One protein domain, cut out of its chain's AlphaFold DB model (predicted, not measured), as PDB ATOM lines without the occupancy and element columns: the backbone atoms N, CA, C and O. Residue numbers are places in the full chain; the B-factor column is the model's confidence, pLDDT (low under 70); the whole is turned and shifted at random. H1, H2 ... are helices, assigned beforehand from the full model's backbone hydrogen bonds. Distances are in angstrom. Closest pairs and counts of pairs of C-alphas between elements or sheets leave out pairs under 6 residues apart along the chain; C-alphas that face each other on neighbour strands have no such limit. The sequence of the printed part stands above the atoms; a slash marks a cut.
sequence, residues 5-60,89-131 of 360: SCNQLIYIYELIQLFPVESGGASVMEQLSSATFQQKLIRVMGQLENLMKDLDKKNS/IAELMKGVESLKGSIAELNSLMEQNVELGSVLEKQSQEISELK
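Overview. This is residues 5 to 60 and 89 to 131 of the 360 residues of an uncharacterized protein of Orchesella cincta (UniProt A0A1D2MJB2). A long helix, H4, makes the length of a loose rod; H3 runs beside part of it without contact, with H1 along H3 and short H2 at H3's first end. The end of H4, residues 115 to 131, sticks out. The 99 printed residues hold four named helices, H1 to H4 in chain order: all helix, only just extended, close to loose, radius of gyration of the C-alphas 19.0 A, spans 68 by 27 by 19 A.

Along the chain. H4, residues 89 to 131, is 62.5 A long and ends at C-alpha 131 (131.424, -17.749, 99.840). H3, residues 35 to 60, measures 37.4 A. H2 is residues 28 to 33, 8.6 A. H1, residues 5 to 16, 16.8 A, begins at C-alpha 5 (101.271, 36.817, 94.631).

Arrangement. H4 and H2 are near each other, with 5 pairs of C-alphas within 10 A. H4 is apart from H1 and H3. H2 and H3 are close but not clearly touching; their closest C-alphas, Gln 31 and Phe 37, are 6.9 A apart. H1 and H3 are likewise close but not clearly touching, Leu 15 and Val 44 having the closest C-alphas, at 7.3 A. In H1, H2, H3 and H4 every O i to N i+4 pair is within hydrogen-bond range.

Size, cuts and confidence. Residues 61 to 88 are not printed; C-alphas 60 and 89 are 14.1 A apart. The link H1 to H2 is long. Residues 5 to 33, 36, 40 and 59 have pLDDT under 70.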
ATOM      1  N   SER A   5      99.927  37.108  94.110       39.09
ATOM      2  CA  SER A   5     101.271  36.817  94.631       39.09
ATOM      3  C   SER A   5     101.270  35.768  95.752       39.09
ATOM      4  O   SER A   5     102.228  35.010  95.881       39.09
ATOM      5  N   CYS A   6     100.173  35.629  96.507       40.50
ATOM      6  CA  CYS A   6     100.025  34.549  97.486       40.50
ATOM      7  C   CYS A   6      99.872  33.179  96.813       40.50
ATOM      8  O   CYS A   6     100.349  32.188  97.352       40.50
ATOM      9  N   ASN A   7      99.247  33.107  95.632       45.16
ATOM     10  CA  ASN A   7      99.152  31.846  94.890       45.16
ATOM     11  C   ASN A   7     100.513  31.427  94.313       45.16
ATOM     12  O   ASN A   7     100.841  30.248  94.360       45.16
ATOM     13  N   GLN A   8     101.337  32.370  93.842       45.25
ATOM     14  CA  GLN A   8     102.695  32.074  93.360       45.25
ATOM     15  C   GLN A   8     103.624  31.563  94.477       45.25
ATOM     16  O   GLN A   8     104.387  30.626  94.259       45.25
ATOM     17  N   LEU A   9     103.513  32.117  95.689       42.84
ATOM     18  CA  LEU A   9     104.251  31.637  96.864       42.84
ATOM     19  C   LEU A   9     103.841  30.221  97.290       42.84
ATOM     20  O   LEU A   9     104.704  29.454  97.701       42.84
ATOM     21  N   ILE A  10     102.562  29.853  97.146       49.00
ATOM     22  CA  ILE A  10     102.080  28.487  97.417       49.00
ATOM     23  C   ILE A  10     102.728  27.478  96.457       49.00
ATOM     24  O   ILE A  10     103.175  26.432  96.914       49.00
ATOM     25  N   TYR A  11     102.873  27.810  95.168       49.25
ATOM     26  CA  TYR A  11     103.545  26.935  94.194       49.25
ATOM     27  C   TYR A  11     105.032  26.719  94.507       49.25
ATOM     28  O   TYR A  11     105.530  25.601  94.400       49.25
ATOM     29  N   ILE A  12     105.740  27.765  94.944       48.53
ATOM     30  CA  ILE A  12     107.138  27.650  95.392       48.53
ATOM     31  C   ILE A  12     107.220  26.797  96.671       48.53
ATOM     32  O   ILE A  12     108.126  25.981  96.813       48.53
ATOM     33  N   TYR A  13     106.252  26.936  97.581       46.00
ATOM     34  CA  TYR A  13     106.179  26.134  98.804       46.00
ATOM     35  C   TYR A  13     105.913  24.648  98.519       46.00
ATOM     36  O   TYR A  13     106.531  23.791  99.145       46.00
ATOM     37  N   GLU A  14     105.037  24.332  97.561       51.56
ATOM     38  CA  GLU A  14     104.781  22.952  97.125       51.56
ATOM     39  C   GLU A  14     106.007  22.329  96.442       51.56
ATOM     40  O   GLU A  14     106.314  21.171  96.713       51.56
ATOM     41  N   LEU A  15     106.758  23.103  95.645       50.47
ATOM     42  CA  LEU A  15     108.049  22.697  95.066       50.47
ATOM     43  C   LEU A  15     109.102  22.383  96.140       50.47
ATOM     44  O   LEU A  15     109.818  21.392  96.027       50.47
ATOM     45  N   ILE A  16     109.180  23.194  97.199       48.59
ATOM     46  CA  ILE A  16     110.103  22.968  98.325       48.59
ATOM     47  C   ILE A  16     109.692  21.722  99.129       48.59
ATOM     48  O   ILE A  16     110.552  20.961  99.563       48.59
ATOM     49  N   GLN A  17     108.388  21.456  99.274       52.94
ATOM     50  CA  GLN A  17     107.872  20.247  99.932       52.94
ATOM     51  C   GLN A  17     108.054  18.951  99.124       52.94
ATOM     52  O   GLN A  17     107.778  17.871  99.651       52.94
ATOM     53  N   LEU A  18     108.507  19.024  97.867       52.28
ATOM     54  CA  LEU A  18     108.899  17.827  97.119       52.28
ATOM     55  C   LEU A  18     110.159  17.187  97.694       52.28
ATOM     56  O   LEU A  18     110.309  15.982  97.557       52.28
ATOM     57  N   PHE A  19     111.025  17.943  98.367       51.44
ATOM     58  CA  PHE A  19     112.270  17.428  98.934       51.44
ATOM     59  C   PHE A  19     112.151  17.319 100.460       51.44
ATOM     60  O   PHE A  19     112.560  18.242 101.171       51.44
ATOM     61  N   PRO A  20     111.575  16.230 101.007       47.28
ATOM     62  CA  PRO A  20     111.675  15.982 102.433       47.28
ATOM     63  C   PRO A  20     113.150  15.739 102.770       47.28
ATOM     64  O   PRO A  20     113.724  14.718 102.415       47.28
ATOM     65  N   VAL A  21     113.782  16.678 103.472       45.72
ATOM     66  CA  VAL A  21     115.027  16.393 104.195       45.72
ATOM     67  C   VAL A  21     114.619  15.644 105.462       45.72
ATOM     68  O   VAL A  21     114.563  16.220 106.546       45.72
ATOM     69  N   GLU A  22     114.216  14.382 105.323       43.34
ATOM     70  CA  GLU A  22     113.982  13.528 106.485       43.34
ATOM     71  C   GLU A  22     115.305  12.914 106.938       43.34
ATOM     72  O   GLU A  22     115.983  12.197 106.208       43.34
ATOM     73  N   SER A  23     115.663  13.202 108.187       41.47
ATOM     74  CA  SER A  23     116.838  12.718 108.914       41.47
ATOM     75  C   SER A  23     116.724  11.246 109.343       41.47
ATOM     76  O   SER A  23     117.257  10.863 110.382       41.47
ATOM     77  N   GLY A  24     115.986  10.427 108.597       47.44
ATOM     78  CA  GLY A  24     115.606   9.080 109.005       47.44
ATOM     79  C   GLY A  24     115.950   8.043 107.954       47.44
ATOM     80  O   GLY A  24     115.048   7.602 107.262       47.44
ATOM     81  N   GLY A  25     117.230   7.662 107.865       42.81
ATOM     82  CA  GLY A  25     117.747   6.368 107.378       42.81
ATOM     83  C   GLY A  25     117.458   5.911 105.939       42.81
ATOM     84  O   GLY A  25     118.258   5.154 105.396       42.81
ATOM     85  N   ALA A  26     116.369   6.347 105.310       49.88
ATOM     86  CA  ALA A  26     116.066   6.064 103.922       49.88
ATOM     87  C   ALA A  26     117.073   6.823 103.067       49.88
ATOM     88  O   ALA A  26     117.221   8.045 103.172       49.88
ATOM     89  N   SER A  27     117.800   6.080 102.239       65.81
ATOM     90  CA  SER A  27     118.701   6.672 101.261       65.81
ATOM     91  C   SER A  27     117.926   7.711 100.450       65.81
ATOM     92  O   SER A  27     116.789   7.468 100.051       65.81
ATOM     93  N   VAL A  28     118.540   8.862 100.161       53.94
ATOM     94  CA  VAL A  28     117.984   9.881  99.249       53.94
ATOM     95  C   VAL A  28     117.484   9.235  97.945       53.94
ATOM     96  O   VAL A  28     116.487   9.664  97.372       53.94
ATOM     97  N   MET A  29     118.113   8.133  97.526       53.75
ATOM     98  CA  MET A  29     117.700   7.324  96.378       53.75
ATOM     99  C   MET A  29     116.340   6.635  96.541       53.75
ATOM    100  O   MET A  29     115.597   6.537  95.570       53.75
ATOM    101  N   GLU A  30     115.990   6.174  97.739       66.00
ATOM    102  CA  GLU A  30     114.706   5.528  98.043       66.00
ATOM    103  C   GLU A  30     113.557   6.549  98.071       66.00
ATOM    104  O   GLU A  30     112.437   6.280  97.636       66.00
ATOM    105  N   GLN A  31     113.850   7.778  98.498       63.34
ATOM    106  CA  GLN A  31     112.889   8.879  98.452       63.34
ATOM    107  C   GLN A  31     112.690   9.420  97.032       63.34
ATOM    108  O   GLN A  31     111.559   9.710  96.648       63.34
ATOM    109  N   LEU A  32     113.754   9.515  96.228       59.78
ATOM    110  CA  LEU A  32     113.657   9.928  94.822       59.78
ATOM    111  C   LEU A  32     112.986   8.862  93.939       59.78
ATOM    112  O   LEU A  32     112.310   9.210  92.968       59.78
ATOM    113  N   SER A  33     113.125   7.576  94.279       67.50
ATOM    114  CA  SER A  33     112.440   6.472  93.590       67.50
ATOM    115  C   SER A  33     111.011   6.231  94.091       67.50
ATOM    116  O   SER A  33     110.252   5.495  93.456       67.50
ATOM    117  N   SER A  34     110.603   6.889  95.181       79.62
ATOM    118  CA  SER A  34     109.239   6.821  95.698       79.62
ATOM    119  C   SER A  34     108.226   7.204  94.621       79.62
ATOM    120  O   SER A  34     108.235   8.318  94.087       79.62
ATOM    121  N   ALA A  35     107.264   6.312  94.374       71.75
ATOM    122  CA  ALA A  35     106.134   6.581  93.489       71.75
ATOM    123  C   ALA A  35     105.382   7.865  93.888       71.75
ATOM    124  O   ALA A  35     104.859   8.578  93.032       71.75
ATOM    125  N   THR A  36     105.361   8.203  95.182       69.88
ATOM    126  CA  THR A  36     104.733   9.427  95.687       69.88
ATOM    127  C   THR A  36     105.518  10.680  95.298       69.88
ATOM    128  O   THR A  36     104.903  11.670  94.901       69.88
ATOM    129  N   PHE A  37     106.853  10.652  95.373       73.50
ATOM    130  CA  PHE A  37     107.699  11.761  94.918       73.50
ATOM    131  C   PHE A  37     107.550  11.971  93.409       73.50
ATOM    132  O   PHE A  37     107.229  13.078  92.971       73.50
ATOM    133  N   GLN A  38     107.658  10.891  92.631       74.94
ATOM    134  CA  GLN A  38     107.503  10.915  91.174       74.94
ATOM    135  C   GLN A  38     106.132  11.473  90.753       74.94
ATOM    136  O   GLN A  38     106.053  12.365  89.910       74.94
ATOM    137  N   GLN A  39     105.038  11.042  91.395       71.31
ATOM    138  CA  GLN A  39     103.699  11.578  91.111       71.31
ATOM    139  C   GLN A  39     103.561  13.067  91.446       71.31
ATOM    140  O   GLN A  39     102.919  13.809  90.694       71.31
ATOM    141  N   LYS A  40     104.138  13.522  92.564       69.12
ATOM    142  CA  LYS A  40     104.099  14.944  92.922       69.12
ATOM    143  C   LYS A  40     104.935  15.784  91.949       69.12
ATOM    144  O   LYS A  40     104.462  16.835  91.523       69.12
ATOM    145  N   LEU A  41     106.111  15.302  91.542       73.62
ATOM    146  CA  LEU A  41     106.954  15.961  90.544       73.62
ATOM    147  C   LEU A  41     106.230  16.083  89.194       73.62
ATOM    148  O   LEU A  41     106.148  17.180  88.645       73.62
ATOM    149  N   ILE A  42     105.615  14.998  88.704       75.75
ATOM    150  CA  ILE A  42     104.804  15.001  87.471       75.75
ATOM    151  C   ILE A  42     103.666  16.027  87.563       75.75
ATOM    152  O   ILE A  42     103.440  16.788  86.620       75.75
ATOM    153  N   ARG A  43     102.960  16.092  88.701       72.50
ATOM    154  CA  ARG A  43     101.879  17.069  88.909       72.50
ATOM    155  C   ARG A  43     102.391  18.506  88.821       72.50
ATOM    156  O   ARG A  43     101.761  19.321  88.146       72.50
ATOM    157  N   VAL A  44     103.504  18.813  89.483       70.12
ATOM    158  CA  VAL A  44     104.090  20.162  89.481       70.12
ATOM    159  C   VAL A  44     104.578  20.546  88.084       70.12
ATOM    160  O   VAL A  44     104.289  21.647  87.615       70.12
ATOM    161  N   MET A  45     105.224  19.621  87.372       75.00
ATOM    162  CA  MET A  45     105.640  19.834  85.983       75.00
ATOM    163  C   MET A  45     104.441  20.092  85.058       75.00
ATOM    164  O   MET A  45     104.473  21.031  84.265       75.00
ATOM    165  N   GLY A  46     103.343  19.342  85.208       78.94
ATOM    166  CA  GLY A  46     102.117  19.571  84.435       78.94
ATOM    167  C   GLY A  46     101.446  20.917  84.737       78.94
ATOM    168  O   GLY A  46     100.919  21.573  83.837       78.94
ATOM    169  N   GLN A  47     101.485  21.376  85.992       73.00
ATOM    170  CA  GLN A  47     101.002  22.712  86.360       73.00
ATOM    171  C   GLN A  47     101.859  23.819  85.737       73.00
ATOM    172  O   GLN A  47     101.308  24.800  85.232       73.00
ATOM    173  N   LEU A  48     103.184  23.650  85.733       73.56
ATOM    174  CA  LEU A  48     104.109  24.593  85.109       73.56
ATOM    175  C   LEU A  48     103.882  24.678  83.593       73.56
ATOM    176  O   LEU A  48     103.815  25.776  83.044       73.56
ATOM    177  N   GLU A  49     103.688  23.540  82.925       79.88
ATOM    178  CA  GLU A  49     103.411  23.499  81.487       79.88
ATOM    179  C   GLU A  49     102.094  24.212  81.130       79.88
ATOM    180  O   GLU A  49     102.038  24.981  80.168       79.88
ATOM    181  N   ASN A  50     101.039  24.019  81.927       75.25
ATOM    182  CA  ASN A  50      99.774  24.735  81.739       75.25
ATOM    183  C   ASN A  50      99.939  26.246  81.934       75.25
ATOM    184  O   ASN A  50      99.400  27.028  81.149       75.25
ATOM    185  N   LEU A  51     100.727  26.661  82.932       74.12
ATOM    186  CA  LEU A  51     101.038  28.071  83.155       74.12
ATOM    187  C   LEU A  51     101.767  28.674  81.945       74.12
ATOM    188  O   LEU A  51     101.434  29.782  81.527       74.12
ATOM    189  N   MET A  52     102.726  27.943  81.366       74.88
ATOM    190  CA  MET A  52     103.435  28.366  80.154       74.88
ATOM    191  C   MET A  52     102.479  28.514  78.960       74.88
ATOM    192  O   MET A  52     102.510  29.544  78.289       74.88
ATOM    193  N   LYS A  53     101.568  27.554  78.745       79.25
ATOM    194  CA  LYS A  53     100.554  27.618  77.671       79.25
ATOM    195  C   LYS A  53      99.615  28.816  77.822       79.25
ATOM    196  O   LYS A  53      99.325  29.497  76.838       79.25
ATOM    197  N   ASP A  54      99.162  29.102  79.040       75.31
ATOM    198  CA  ASP A  54      98.331  30.279  79.322       75.31
ATOM    199  C   ASP A  54      99.084  31.588  79.054       75.31
ATOM    200  O   ASP A  54      98.494  32.574  78.594       75.31
ATOM    201  N   LEU A  55     100.391  31.607  79.328       73.69
ATOM    202  CA  LEU A  55     101.248  32.763  79.088       73.69
ATOM    203  C   LEU A  55     101.450  33.013  77.587       73.69
ATOM    204  O   LEU A  55     101.285  34.146  77.130       73.69
ATOM    205  N   ASP A  56     101.713  31.957  76.816       76.12
ATOM    206  CA  ASP A  56     101.827  32.022  75.355       76.12
ATOM    207  C   ASP A  56     100.512  32.456  74.705       76.12
ATOM    208  O   ASP A  56     100.501  33.330  73.830       76.12
ATOM    209  N   LYS A  57      99.381  31.931  75.190       80.06
ATOM    210  CA  LYS A  57      98.051  32.354  74.745       80.06
ATOM    211  C   LYS A  57      97.842  33.853  74.972       80.06
ATOM    212  O   LYS A  57      97.486  34.562  74.030       80.06
ATOM    213  N   LYS A  58      98.137  34.369  76.170       74.94
ATOM    214  CA  LYS A  58      98.032  35.812  76.455       74.94
ATOM    215  C   LYS A  58      98.971  36.655  75.590       74.94
ATOM    216  O   LYS A  58      98.571  37.721  75.126       74.94
ATOM    217  N   ASN A  59     100.191  36.186  75.330       67.62
ATOM    218  CA  ASN A  59     101.119  36.870  74.425       67.62
ATOM    219  C   ASN A  59     100.579  36.927  72.985       67.62
ATOM    220  O   ASN A  59     100.690  37.968  72.334       67.62
ATOM    221  N   SER A  60      99.936  35.857  72.508       74.44
ATOM    222  CA  SER A  60      99.301  35.833  71.184       74.44
ATOM    223  C   SER A  60      98.122  36.815  71.065       74.44
ATOM    224  O   SER A  60      97.968  37.473  70.036       74.44
ATOM    225  N   ILE A  89     108.255  38.645  82.938       76.50
ATOM    226  CA  ILE A  89     108.048  37.456  82.102       76.50
ATOM    227  C   ILE A  89     109.386  36.945  81.554       76.50
ATOM    228  O   ILE A  89     109.641  35.746  81.609       76.50
ATOM    229  N   ALA A  90     110.256  37.830  81.064       76.81
ATOM    230  CA  ALA A  90     111.568  37.437  80.555       76.81
ATOM    231  C   ALA A  90     112.458  36.812  81.646       76.81
ATOM    232  O   ALA A  90     113.114  35.801  81.394       76.81
ATOM    233  N   GLU A  91     112.452  37.360  82.866       71.94
ATOM    234  CA  GLU A  91     113.175  36.761  83.996       71.94
ATOM    235  C   GLU A  91     112.588  35.411  84.417       71.94
ATOM    236  O   GLU A  91     113.345  34.468  84.648       71.94
ATOM    237  N   LEU A  92     111.258  35.280  84.439       72.19
ATOM    238  CA  LEU A  92     110.590  33.999  84.685       72.19
ATOM    239  C   LEU A  92     110.992  32.951  83.641       72.19
ATOM    240  O   LEU A  92     111.354  31.837  84.010       72.19
ATOM    241  N   MET A  93     111.002  33.311  82.356       78.19
ATOM    242  CA  MET A  93     111.428  32.413  81.276       78.19
ATOM    243  C   MET A  93     112.893  31.989  81.432       78.19
ATOM    244  O   MET A  93     113.213  30.816  81.252       78.19
ATOM    245  N   LYS A  94     113.779  32.906  81.838       75.75
ATOM    246  CA  LYS A  94     115.181  32.575  82.139       75.75
ATOM    247  C   LYS A  94     115.295  31.595  83.314       75.75
ATOM    248  O   LYS A  94     116.107  30.673  83.262       75.75
ATOM    249  N   GLY A  95     114.464  31.763  84.345       74.19
ATOM    250  CA  GLY A  95     114.368  30.828  85.468       74.19
ATOM    251  C   GLY A  95     113.892  29.437  85.040       74.19
ATOM    252  O   GLY A  95     114.473  28.439  85.456       74.19
ATOM    253  N   VAL A  96     112.890  29.364  84.158       77.56
ATOM    254  CA  VAL A  96     112.382  28.097  83.606       77.56
ATOM    255  C   VAL A  96     113.451  27.368  82.790       77.56
ATOM    256  O   VAL A  96     113.626  26.164  82.963       77.56
ATOM    257  N   GLU A  97     114.204  28.069  81.941       78.75
ATOM    258  CA  GLU A  97     115.293  27.448  81.173       78.75
ATOM    259  C   GLU A  97     116.434  26.953  82.074       78.75
ATOM    260  O   GLU A  97     116.944  25.850  81.879       78.75
ATOM    261  N   SER A  98     116.783  27.707  83.123       76.25
ATOM    262  CA  SER A  98     117.739  27.234  84.133       76.25
ATOM    263  C   SER A  98     117.243  25.966  84.834       76.25
ATOM    264  O   SER A  98     118.025  25.039  85.041       76.25
ATOM    265  N   LEU A  99     115.950  25.903  85.171       76.12
ATOM    266  CA  LEU A  99     115.346  24.739  85.818       76.12
ATOM    267  C   LEU A  99     115.361  23.509  84.900       76.12
ATOM    268  O   LEU A  99     115.665  22.415  85.367       76.12
ATOM    269  N   LYS A 100     115.094  23.677  83.598       79.00
ATOM    270  CA  LYS A 100     115.229  22.592  82.611       79.00
ATOM    271  C   LYS A 100     116.650  22.026  82.580       79.00
ATOM    272  O   LYS A 100     116.804  20.808  82.535       79.00
ATOM    273  N   GLY A 101     117.665  22.891  82.649       80.00
ATOM    274  CA  GLY A 101     119.067  22.477  82.744       80.00
ATOM    275  C   GLY A 101     119.338  21.620  83.983       80.00
ATOM    276  O   GLY A 101     119.875  20.522  83.864       80.00
ATOM    277  N   SER A 102     118.878  22.067  85.154       74.00
ATOM    278  CA  SER A 102     119.022  21.303  86.402       74.00
ATOM    279  C   SER A 102     118.262  19.971  86.386       74.00
ATOM    280  O   SER A 102     118.750  18.985  86.929       74.00
ATOM    281  N   ILE A 103     117.086  19.908  85.748       79.38
ATOM    282  CA  ILE A 103     116.334  18.651  85.580       79.38
ATOM    283  C   ILE A 103     117.105  17.670  84.685       79.38
ATOM    284  O   ILE A 103     117.154  16.480  84.989       79.38
ATOM    285  N   ALA A 104     117.725  18.149  83.604       81.25
ATOM    286  CA  ALA A 104     118.534  17.303  82.729       81.25
ATOM    287  C   ALA A 104     119.763  16.731  83.458       81.25
ATOM    288  O   ALA A 104     120.060  15.546  83.323       81.25
ATOM    289  N   GLU A 105     120.433  17.548  84.274       80.19
ATOM    290  CA  GLU A 105     121.554  17.109  85.113       80.19
ATOM    291  C   GLU A 105     121.110  16.065  86.150       80.19
ATOM    292  O   GLU A 105     121.753  15.026  86.298       80.19
ATOM    293  N   LEU A 106     119.962  16.281  86.804       79.62
ATOM    294  CA  LEU A 106     119.400  15.322  87.755       79.62
ATOM    295  C   LEU A 106     119.063  13.978  87.091       79.62
ATOM    296  O   LEU A 106     119.364  12.929  87.658       79.62
ATOM    297  N   ASN A 107     118.479  13.997  85.889       80.44
ATOM    298  CA  ASN A 107     118.191  12.775  85.134       80.44
ATOM    299  C   ASN A 107     119.478  12.017  84.779       80.44
ATOM    300  O   ASN A 107     119.530  10.802  84.948       80.44
ATOM    301  N   SER A 108     120.535  12.726  84.372       89.12
ATOM    302  CA  SER A 108     121.839  12.112  84.095       89.12
ATOM    303  C   SER A 108     122.443  11.449  85.340       89.12
ATOM    304  O   SER A 108     122.941  10.327  85.264       89.12
ATOM    305  N   LEU A 109     122.343  12.092  86.509       78.81
ATOM    306  CA  LEU A 109     122.779  11.499  87.779       78.81
ATOM    307  C   LEU A 109     121.932  10.280  88.173       78.81
ATOM    308  O   LEU A 109     122.460   9.305  88.707       78.81
ATOM    309  N   MET A 110     120.621  10.303  87.906       79.81
ATOM    310  CA  MET A 110     119.757   9.142  88.134       79.81
ATOM    311  C   MET A 110     120.159   7.952  87.259       79.81
ATOM    312  O   MET A 110     120.233   6.838  87.772       79.81
ATOM    313  N   GLU A 111     120.465   8.177  85.980       87.69
ATOM    314  CA  GLU A 111     120.955   7.131  85.071       87.69
ATOM    315  C   GLU A 111     122.275   6.522  85.568       87.69
ATOM    316  O   GLU A 111     122.390   5.299  85.662       87.69
ATOM    317  N   GLN A 112     123.231   7.357  85.993       87.62
ATOM    318  CA  GLN A 112     124.497   6.894  86.581       87.62
ATOM    319  C   GLN A 112     124.283   6.056  87.848       87.62
ATOM    320  O   GLN A 112     124.961   5.052  88.066       87.62
ATOM    321  N   ASN A 113     123.321   6.434  88.691       78.50
ATOM    322  CA  ASN A 113     123.022   5.675  89.899       78.50
ATOM    323  C   ASN A 113     122.359   4.320  89.606       78.50
ATOM    324  O   ASN A 113     122.599   3.361  90.340       78.50
ATOM    325  N   VAL A 114     121.549   4.218  88.546       85.94
ATOM    326  CA  VAL A 114     121.004   2.928  88.085       85.94
ATOM    327  C   VAL A 114     122.138   2.009  87.625       85.94
ATOM    328  O   VAL A 114     122.167   0.834  87.996       85.94
ATOM    329  N   GLU A 115     123.113   2.549  86.890       91.38
ATOM    330  CA  GLU A 115     124.298   1.800  86.467       91.38
ATOM    331  C   GLU A 115     125.116   1.307  87.673       91.38
ATOM    332  O   GLU A 115     125.415   0.113  87.768       91.38
ATOM    333  N   LEU A 116     125.383   2.179  88.655       88.69
ATOM    334  CA  LEU A 116     126.066   1.808  89.902       88.69
ATOM    335  C   LEU A 116     125.317   0.724  90.689       88.69
ATOM    336  O   LEU A 116     125.950  -0.179  91.237       88.69
ATOM    337  N   GLY A 117     123.983   0.776  90.717       88.19
ATOM    338  CA  GLY A 117     123.153  -0.265  91.327       88.19
ATOM    339  C   GLY A 117     123.392  -1.643  90.703       88.19
ATOM    340  O   GLY A 117     123.604  -2.614  91.427       88.19
ATOM    341  N   SER A 118     123.460  -1.718  89.369       90.81
ATOM    342  CA  SER A 118     123.741  -2.979  88.664       90.81
ATOM    343  C   SER A 118     125.151  -3.523  88.941       90.81
ATOM    344  O   SER A 118     125.343  -4.734  89.073       90.81
ATOM    345  N   VAL A 119     126.143  -2.635  89.091       93.38
ATOM    346  CA  VAL A 119     127.519  -3.017  89.444       93.38
ATOM    347  C   VAL A 119     127.569  -3.606  90.854       93.38
ATOM    348  O   VAL A 119     128.190  -4.650  91.055       93.38
ATOM    349  N   LEU A 120     126.891  -2.974  91.815       89.25
ATOM    350  CA  LEU A 120     126.811  -3.467  93.191       89.25
ATOM    351  C   LEU A 120     126.097  -4.820  93.279       89.25
ATOM    352  O   LEU A 120     126.550  -5.702  94.007       89.25
ATOM    353  N   GLU A 121     125.022  -5.016  92.515       92.94
ATOM    354  CA  GLU A 121     124.319  -6.301  92.455       92.94
ATOM    355  C   GLU A 121     125.224  -7.412  91.903       92.94
ATOM    356  O   GLU A 121     125.321  -8.487  92.501       92.94
ATOM    357  N   LYS A 122     125.975  -7.128  90.830       96.06
ATOM    358  CA  LYS A 122     126.957  -8.066  90.271       96.06
ATOM    359  C   LYS A 122     128.055  -8.421  91.281       96.06
ATOM    360  O   LYS A 122     128.382  -9.594  91.437       96.06
ATOM    361  N   GLN A 123     128.594  -7.431  91.995       94.56
ATOM    362  CA  GLN A 123     129.587  -7.667  93.051       94.56
ATOM    363  C   GLN A 123     129.010  -8.500  94.202       94.56
ATOM    364  O   GLN A 123     129.685  -9.382  94.732       94.56
ATOM    365  N   SER A 124     127.750  -8.263  94.577       94.38
ATOM    366  CA  SER A 124     127.070  -9.052  95.605       94.38
ATOM    367  C   SER A 124     126.898 -10.517  95.189       94.38
ATOM    368  O   SER A 124     127.056 -11.407  96.028       94.38
ATOM    369  N   GLN A 125     126.588 -10.783  93.916       96.50
ATOM    370  CA  GLN A 125     126.503 -12.146  93.376       96.50
ATOM    371  C   GLN A 125     127.870 -12.842  93.406       96.50
ATOM    372  O   GLN A 125     127.973 -13.959  93.913       96.50
ATOM    373  N   GLU A 126     128.930 -12.158  92.971       97.44
ATOM    374  CA  GLU A 126     130.300 -12.690  92.979       97.44
ATOM    375  C   GLU A 126     130.775 -13.047  94.399       97.44
ATOM    376  O   GLU A 126     131.318 -14.130  94.626       97.44
ATOM    377  N   ILE A 127     130.495 -12.190  95.389       95.19
ATOM    378  CA  ILE A 127     130.795 -12.473  96.802       95.19
ATOM    379  C   ILE A 127     130.033 -13.714  97.291       95.19
ATOM    380  O   ILE A 127     130.600 -14.541  98.010       95.19
ATOM    381  N   SER A 128     128.766 -13.874  96.901       95.88
ATOM    382  CA  SER A 128     127.963 -15.041  97.283       95.88
ATOM    383  C   SER A 128     128.507 -16.339  96.678       95.88
ATOM    384  O   SER A 128     128.564 -17.360  97.367       95.88
ATOM    385  N   GLU A 129     128.945 -16.312  95.417       97.56
ATOM    386  CA  GLU A 129     129.573 -17.464  94.758       97.56
ATOM    387  C   GLU A 129     130.908 -17.841  95.411       97.56
ATOM    388  O   GLU A 129     131.165 -19.021  95.667       97.56
ATOM    389  N   LEU A 130     131.749 -16.849  95.721       96.44
ATOM    390  CA  LEU A 130     133.020 -17.072  96.414       96.44
ATOM    391  C   LEU A 130     132.804 -17.665  97.808       96.44
ATOM    392  O   LEU A 130     133.525 -18.583  98.201       96.44
ATOM    393  N   LYS A 131     131.783 -17.198  98.533       96.25
ATOM    394  CA  LYS A 131     131.424 -17.749  99.840       96.25
ATOM    395  C   LYS A 131     131.009 -19.220  99.740       96.25
ATOM    396  O   LYS A 131     131.517 -20.032 100.508       96.25
TER     397      LYS A 131